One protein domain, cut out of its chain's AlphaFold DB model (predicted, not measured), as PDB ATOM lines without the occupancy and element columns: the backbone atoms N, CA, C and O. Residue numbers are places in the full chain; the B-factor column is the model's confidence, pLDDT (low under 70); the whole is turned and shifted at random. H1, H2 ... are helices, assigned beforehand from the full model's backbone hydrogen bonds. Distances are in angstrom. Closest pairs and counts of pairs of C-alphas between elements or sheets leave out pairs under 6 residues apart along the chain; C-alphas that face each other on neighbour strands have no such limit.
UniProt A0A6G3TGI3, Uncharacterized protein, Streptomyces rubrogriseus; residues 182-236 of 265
ATOM      1  N   LEU A 182     174.354 123.185 113.928       94.50
ATOM      2  CA  LEU A 182     173.185 124.015 114.231       94.50
ATOM      3  C   LEU A 182     171.854 123.410 113.747       94.50
ATOM      4  O   LEU A 182     170.888 123.492 114.504       94.50
ATOM      5  N   PRO A 183     171.754 122.775 112.558       95.00
ATOM      6  CA  PRO A 183     170.517 122.116 112.137       95.00
ATOM      7  C   PRO A 183     170.033 121.043 113.124       95.00
ATOM      8  O   PRO A 183     168.850 121.002 113.445       95.00
ATOM      9  N   ASP A 184     170.945 120.239 113.673       90.31
ATOM     10  CA  ASP A 184     170.606 119.188 114.641       90.31
ATOM     11  C   ASP A 184     170.159 119.784 115.984       90.31
ATOM     12  O   ASP A 184     169.239 119.280 116.630       90.31
ATOM     13  N   ILE A 185     170.793 120.884 116.406       94.38
ATOM     14  CA  ILE A 185     170.397 121.639 117.603       94.38
ATOM     15  C   ILE A 185     168.990 122.217 117.411       94.38
ATOM     16  O   ILE A 185     168.140 122.055 118.288       94.38
ATOM     17  N   ARG A 186     168.716 122.842 116.258       94.62
ATOM     18  CA  ARG A 186     167.389 123.377 115.908       94.62
ATOM     19  C   ARG A 186     166.318 122.300 115.964       94.62
ATOM     20  O   ARG A 186     165.267 122.530 116.555       94.62
ATOM     21  N   GLU A 187     166.593 121.131 115.397       93.56
ATOM     22  CA  GLU A 187     165.642 120.024 115.388       93.56
ATOM     23  C   GLU A 187     165.292 119.583 116.813       93.56
ATOM     24  O   GLU A 187     164.117 119.508 117.172       93.56
ATOM     25  N   ARG A 188     166.296 119.418 117.680       92.06
ATOM     26  CA  ARG A 188     166.072 119.121 119.106       92.06
ATOM     27  C   ARG A 188     165.219 120.184 119.791       92.06
ATOM     28  O   ARG A 188     164.282 119.846 120.511       92.06
ATOM     29  N   LEU A 189     165.509 121.465 119.558       94.38
ATOM     30  CA  LEU A 189     164.734 122.570 120.131       94.38
ATOM     31  C   LEU A 189     163.285 122.585 119.627       94.38
ATOM     32  O   LEU A 189     162.379 122.872 120.408       94.38
ATOM     33  N   ASN A 190     163.053 122.263 118.353       91.50
ATOM     34  CA  ASN A 190     161.714 122.173 117.771       91.50
ATOM     35  C   ASN A 190     160.891 121.039 118.398       91.50
ATOM     36  O   ASN A 190     159.693 121.209 118.612       91.50
ATOM     37  N   HIS A 191     161.540 119.936 118.776       88.88
ATOM     38  CA  HIS A 191     160.914 118.811 119.487       88.88
ATOM     39  C   HIS A 191     160.879 118.969 121.013       88.88
ATOM     40  O   HIS A 191     160.441 118.061 121.718       88.88
ATOM     41  N   GLY A 192     161.335 120.104 121.549       89.19
ATOM     42  CA  GLY A 192     161.336 120.374 122.989       89.19
ATOM     43  C   GLY A 192     162.470 119.704 123.778       89.19
ATOM     44  O   GLY A 192     162.473 119.772 125.007       89.19
ATOM     45  N   ASP A 193     163.463 119.104 123.113       91.88
ATOM     46  CA  ASP A 193     164.669 118.542 123.741       91.88
ATOM     47  C   ASP A 193     165.700 119.638 124.044       91.88
ATOM     48  O   ASP A 193     166.799 119.690 123.489       91.88
ATOM     49  N   THR A 194     165.338 120.556 124.945       92.25
ATOM     50  CA  THR A 194     166.239 121.637 125.372       92.25
ATOM     51  C   THR A 194     167.486 121.089 126.062       92.25
ATOM     52  O   THR A 194     168.576 121.609 125.856       92.25
ATOM     53  N   ALA A 195     167.350 120.027 126.861       91.12
ATOM     54  CA  ALA A 195     168.478 119.434 127.575       91.12
ATOM     55  C   ALA A 195     169.505 118.827 126.608       91.12
ATOM     56  O   ALA A 195     170.701 119.071 126.753       91.12
ATOM     57  N   GLY A 196     169.054 118.082 125.594       90.31
ATOM     58  CA  GLY A 196     169.934 117.532 124.568       90.31
ATOM     59  C   GLY A 196     170.542 118.606 123.668       90.31
ATOM     60  O   GLY A 196     171.719 118.504 123.323       90.31
ATOM     61  N   ALA A 197     169.785 119.654 123.331       93.75
ATOM     62  CA  ALA A 197     170.306 120.805 122.596       93.75
ATOM     63  C   ALA A 197     171.430 121.516 123.372       93.75
ATOM     64  O   ALA A 197     172.511 121.726 122.823       93.75
ATOM     65  N   LEU A 198     171.216 121.821 124.657       93.88
ATOM     66  CA  LEU A 198     172.233 122.448 125.509       93.88
ATOM     67  C   LEU A 198     173.450 121.544 125.703       93.88
ATOM     68  O   LEU A 198     174.571 122.016 125.565       93.88
ATOM     69  N   ALA A 199     173.259 120.238 125.908       92.19
ATOM     70  CA  ALA A 199     174.372 119.295 126.008       92.19
ATOM     71  C   ALA A 199     175.229 119.251 124.727       92.19
ATOM     72  O   ALA A 199     176.444 119.085 124.808       92.19
ATOM     73  N   ALA A 200     174.621 119.402 123.545       91.44
ATOM     74  CA  ALA A 200     175.358 119.496 122.284       91.44
ATOM     75  C   ALA A 200     176.156 120.809 122.182       91.44
ATOM     76  O   ALA A 200     177.304 120.793 121.741       91.44
ATOM     77  N   VAL A 201     175.579 121.927 122.634       94.00
ATOM     78  CA  VAL A 201     176.268 123.227 122.698       94.00
ATOM     79  C   VAL A 201     177.431 123.188 123.689       94.00
ATOM     80  O   VAL A 201     178.534 123.606 123.346       94.00
ATOM     81  N   GLU A 202     177.226 122.639 124.886       93.25
ATOM     82  CA  GLU A 202     178.265 122.475 125.910       93.25
ATOM     83  C   GLU A 202     179.393 121.553 125.440       93.25
ATOM     84  O   GLU A 202     180.559 121.828 125.707       93.25
ATOM     85  N   ALA A 203     179.081 120.482 124.707       90.50
ATOM     86  CA  ALA A 203     180.103 119.610 124.131       90.50
ATOM     87  C   ALA A 203     180.950 120.324 123.063       90.50
ATOM     88  O   ALA A 203     182.132 120.016 122.912       90.50
ATOM     89  N   LEU A 204     180.358 121.270 122.329       91.38
ATOM     90  CA  LEU A 204     181.033 122.020 121.273       91.38
ATOM     91  C   LEU A 204     181.856 123.200 121.809       91.38
ATOM     92  O   LEU A 204     183.011 123.374 121.422       91.38
ATOM     93  N   LEU A 205     181.244 124.047 122.637       93.31
ATOM     94  CA  LEU A 205     181.819 125.319 123.090       93.31
ATOM     95  C   LEU A 205     182.438 125.226 124.484       93.31
ATOM     96  O   LEU A 205     183.277 126.052 124.841       93.31
ATOM     97  N   GLY A 206     182.049 124.209 125.248       92.88
ATOM     98  CA  GLY A 206     182.386 124.040 126.650       92.88
ATOM     99  C   GLY A 206     181.305 124.599 127.591       92.88
ATOM    100  O   GLY A 206     180.544 125.494 127.217       92.88
ATOM    101  N   PRO A 207     181.223 124.086 128.831       92.44
ATOM    102  CA  PRO A 207     180.184 124.455 129.798       92.44
ATOM    103  C   PRO A 207     180.297 125.891 130.332       92.44
ATOM    104  O   PRO A 207     179.323 126.428 130.852       92.44
ATOM    105  N   ALA A 208     181.470 126.519 130.226       90.69
ATOM    106  CA  ALA A 208     181.701 127.897 130.661       90.69
ATOM    107  C   ALA A 208     181.604 128.908 129.501       90.69
ATOM    108  O   ALA A 208     181.864 130.099 129.689       90.69
ATOM    109  N   ALA A 209     181.250 128.454 128.293       90.00
ATOM    110  CA  ALA A 209     181.174 129.313 127.124       90.00
ATOM    111  C   ALA A 209     180.058 130.354 127.247       90.00
ATOM    112  O   ALA A 209     178.928 130.068 127.644       90.00
ATOM    113  N   ARG A 210     180.371 131.585 126.837       91.12
ATOM    114  CA  ARG A 210     179.383 132.654 126.690       91.12
ATOM    115  C   ARG A 210     178.955 132.717 125.233       91.12
ATOM    116  O   ARG A 210     179.794 132.912 124.355       91.12
ATOM    117  N   LEU A 211     177.655 132.576 124.987       90.88
ATOM    118  CA  LEU A 211     177.103 132.683 123.641       90.88
ATOM    119  C   LEU A 211     177.373 134.075 123.065       90.88
ATOM    120  O   LEU A 211     177.195 135.090 123.744       90.88
ATOM    121  N   ARG A 212     177.815 134.100 121.809       92.94
ATOM    122  CA  ARG A 212     177.974 135.324 121.021       92.94
ATOM    123  C   ARG A 212     176.714 135.550 120.193       92.94
ATOM    124  O   ARG A 212     175.922 134.632 120.005       92.94
ATOM    125  N   ASP A 213     176.550 136.767 119.689       93.38
ATOM    126  CA  ASP A 213     175.443 137.094 118.788       93.38
ATOM    127  C   ASP A 213     175.539 136.297 117.486       93.38
ATOM    128  O   ASP A 213     176.608 136.229 116.876       93.38
ATOM    129  N   GLY A 214     174.428 135.723 117.043       95.50
ATOM    130  CA  GLY A 214     174.349 134.920 115.828       95.50
ATOM    131  C   GLY A 214     173.263 133.858 115.925       95.50
ATOM    132  O   GLY A 214     172.646 133.685 116.978       95.50
ATOM    133  N   ASP A 215     173.084 133.119 114.834       97.19
ATOM    134  CA  ASP A 215     172.017 132.135 114.655       97.19
ATOM    135  C   ASP A 215     171.838 131.183 115.852       97.19
ATOM    136  O   ASP A 215     170.712 130.921 116.261       97.19
ATOM    137  N   LEU A 216     172.930 130.685 116.448       96.75
ATOM    138  CA  LEU A 216     172.863 129.790 117.608       96.75
ATOM    139  C   LEU A 216     172.177 130.446 118.812       96.75
ATOM    140  O   LEU A 216     171.338 129.821 119.465       96.75
ATOM    141  N   ARG A 217     172.552 131.690 119.126       97.06
ATOM    142  CA  ARG A 217     171.946 132.446 120.225       97.06
ATOM    143  C   ARG A 217     170.482 132.736 119.914       97.06
ATOM    144  O   ARG A 217     169.641 132.511 120.782       97.06
ATOM    145  N   ASP A 218     170.190 133.164 118.689       97.12
ATOM    146  CA  ASP A 218     168.838 133.514 118.253       97.12
ATOM    147  C   ASP A 218     167.891 132.304 118.318       97.12
ATOM    148  O   ASP A 218     166.760 132.421 118.789       97.12
ATOM    149  N   ASP A 219     168.352 131.111 117.926       97.06
ATOM    150  CA  ASP A 219     167.562 129.877 118.006       97.06
ATOM    151  C   ASP A 219     167.263 129.458 119.451       97.06
ATOM    152  O   ASP A 219     166.141 129.041 119.762       97.06
ATOM    153  N   LEU A 220     168.257 129.566 120.340       96.62
ATOM    154  CA  LEU A 220     168.094 129.270 121.765       96.62
ATOM    155  C   LEU A 220     167.148 130.272 122.435       96.62
ATOM    156  O   LEU A 220     166.274 129.870 123.208       96.62
ATOM    157  N   GLU A 221     167.275 131.556 122.105       96.38
ATOM    158  CA  GLU A 221     166.383 132.611 122.582       96.38
ATOM    159  C   GLU A 221     164.953 132.396 122.072       96.38
ATOM    160  O   GLU A 221     164.006 132.384 122.862       96.38
ATOM    161  N   ALA A 222     164.782 132.106 120.782       95.94
ATOM    162  CA  ALA A 222     163.484 131.792 120.203       95.94
ATOM    163  C   ALA A 222     162.850 130.551 120.855       95.94
ATOM    164  O   ALA A 222     161.645 130.537 121.116       95.94
ATOM    165  N   ALA A 223     163.635 129.512 121.155       95.75
ATOM    166  CA  ALA A 223     163.150 128.332 121.868       95.75
ATOM    167  C   ALA A 223     162.726 128.653 123.312       95.75
ATOM    168  O   ALA A 223     161.676 128.182 123.762       95.75
ATOM    169  N   ALA A 224     163.488 129.488 124.021       95.44
ATOM    170  CA  ALA A 224     163.132 129.955 125.358       95.44
ATOM    171  C   ALA A 224     161.823 130.763 125.342       95.44
ATOM    172  O   ALA A 224     160.924 130.491 126.141       95.44
ATOM    173  N   LEU A 225     161.668 131.684 124.386       95.00
ATOM    174  CA  LEU A 225     160.443 132.465 124.201       95.00
ATOM    175  C   LEU A 225     159.238 131.576 123.881       95.00
ATOM    176  O   LEU A 225     158.184 131.743 124.493       95.00
ATOM    177  N   ARG A 226     159.387 130.581 122.992       93.56
ATOM    178  CA  ARG A 226     158.326 129.595 122.708       93.56
ATOM    179  C   ARG A 226     157.900 128.840 123.963       93.56
ATOM    180  O   ARG A 226     156.707 128.648 124.180       93.56
ATOM    181  N   ARG A 227     158.853 128.438 124.809       91.81
ATOM    182  CA  ARG A 227     158.560 127.750 126.074       91.81
ATOM    183  C   ARG A 227     157.796 128.646 127.049       91.81
ATOM    184  O   ARG A 227     156.852 128.171 127.674       91.81
ATOM    185  N   VAL A 228     158.177 129.918 127.171       93.44
ATOM    186  CA  VAL A 228     157.453 130.892 128.003       93.44
ATOM    187  C   VAL A 228     156.042 131.110 127.466       93.44
ATOM    188  O   VAL A 228     155.090 130.979 128.227       93.44
ATOM    189  N   ALA A 229     155.891 131.361 126.164       92.44
ATOM    190  CA  ALA A 229     154.590 131.552 125.528       92.44
ATOM    191  C   ALA A 229     153.675 130.334 125.722       92.44
ATOM    192  O   ALA A 229     152.524 130.477 126.125       92.44
ATOM    193  N   HIS A 230     154.204 129.123 125.524       89.12
ATOM    194  CA  HIS A 230     153.459 127.894 125.783       89.12
ATOM    195  C   HIS A 230     153.082 127.743 127.265       89.12
ATOM    196  O   HIS A 230     151.978 127.305 127.576       89.12
ATOM    197  N   GLY A 231     153.973 128.124 128.185       91.56
ATOM    198  CA  GLY A 231     153.694 128.137 129.621       91.56
ATOM    199  C   GLY A 231     152.583 129.118 130.003       91.56
ATOM    200  O   GLY A 231     151.699 128.752 130.773       91.56
ATOM    201  N   LEU A 232     152.589 130.324 129.427       93.81
ATOM    202  CA  LEU A 232     151.528 131.317 129.608       93.81
ATOM    203  C   LEU A 232     150.188 130.786 129.096       93.81
ATOM    204  O   LEU A 232     149.219 130.800 129.847       93.81
ATOM    205  N   PHE A 233     150.160 130.216 127.889       89.56
ATOM    206  CA  PHE A 233     148.967 129.568 127.337       89.56
ATOM    207  C   PHE A 233     148.442 128.451 128.244       89.56
ATOM    208  O   PHE A 233     147.262 128.402 128.583       89.56
ATOM    209  N   ARG A 234     149.325 127.566 128.717       88.31
ATOM    210  CA  ARG A 234     148.954 126.472 129.630       88.31
ATOM    211  C   ARG A 234     148.410 126.964 130.973       88.31
ATOM    212  O   ARG A 234     147.659 126.229 131.606       88.31
ATOM    213  N   ALA A 235     148.795 128.164 131.399       90.75
ATOM    214  CA  ALA A 235     148.307 128.807 132.612       90.75
ATOM    215  C   ALA A 235     147.066 129.695 132.381       90.75
ATOM    216  O   ALA A 235     146.572 130.278 133.342       90.75
ATOM    217  N   GLY A 236     146.578 129.824 131.138       88.88
ATOM    218  CA  GLY A 236     145.501 130.755 130.779       88.88
ATOM    219  C   GLY A 236     145.899 132.232 130.896       88.88
ATOM    220  O   GLY A 236     145.046 133.092 131.080       88.88
TER     221      GLY A 236
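Overview. This is residues 182 to 236 of the 265 residues of an uncharacterized protein of Streptomyces rubrogriseus (UniProt A0A6G3TGI3). A small helical hairpin, H1 and H2, packs through H1 on residues 216 to 223 of the longer helix H3, while residues 228 to 236 stick out and lengthen the whole. The printed part has 55 residues, with three named helices, H1, H2, H3 in chain order, and no named strand: all helix. It is only just compact, close to loose, with a radius of gyration of the C-alphas of 12.0 A, and spans 38 by 20 by 19 A.

Arrangement. Start at H1, residues 182 to 190; it forms a hairpin with H2, residues 194 to 205, opposite ways at a shallow tilt of 20 degrees. They touch, closest at the C-alphas of Ile 185 and Ala 197, 5.1 A apart. H1 touches H3, residues 215 to 234, through residues 216 to 223 of H3 alone, the same way at a shallow tilt of 3 degrees; the closest C-alphas, of Leu 189 and Ala 223, are 6.2 A apart. H2 and H3 are near each other, closest 8.2 A. In H1, H2 and H3 every O i to N i+4 pair is within hydrogen-bond range.

Along the chain. Find C-alpha 182 at (173.185, 124.015, 114.231); H1 runs 12.1 A from there. H2 spans 16.2 A. H3 runs 28.1 A to C-alpha 234 at (148.954, 126.472, 129.630).

Size, cuts and confidence. The printed part has no cut. The link H1 to H2 is tight, H2 to H3 short. No printed residue is under 70 in pLDDT.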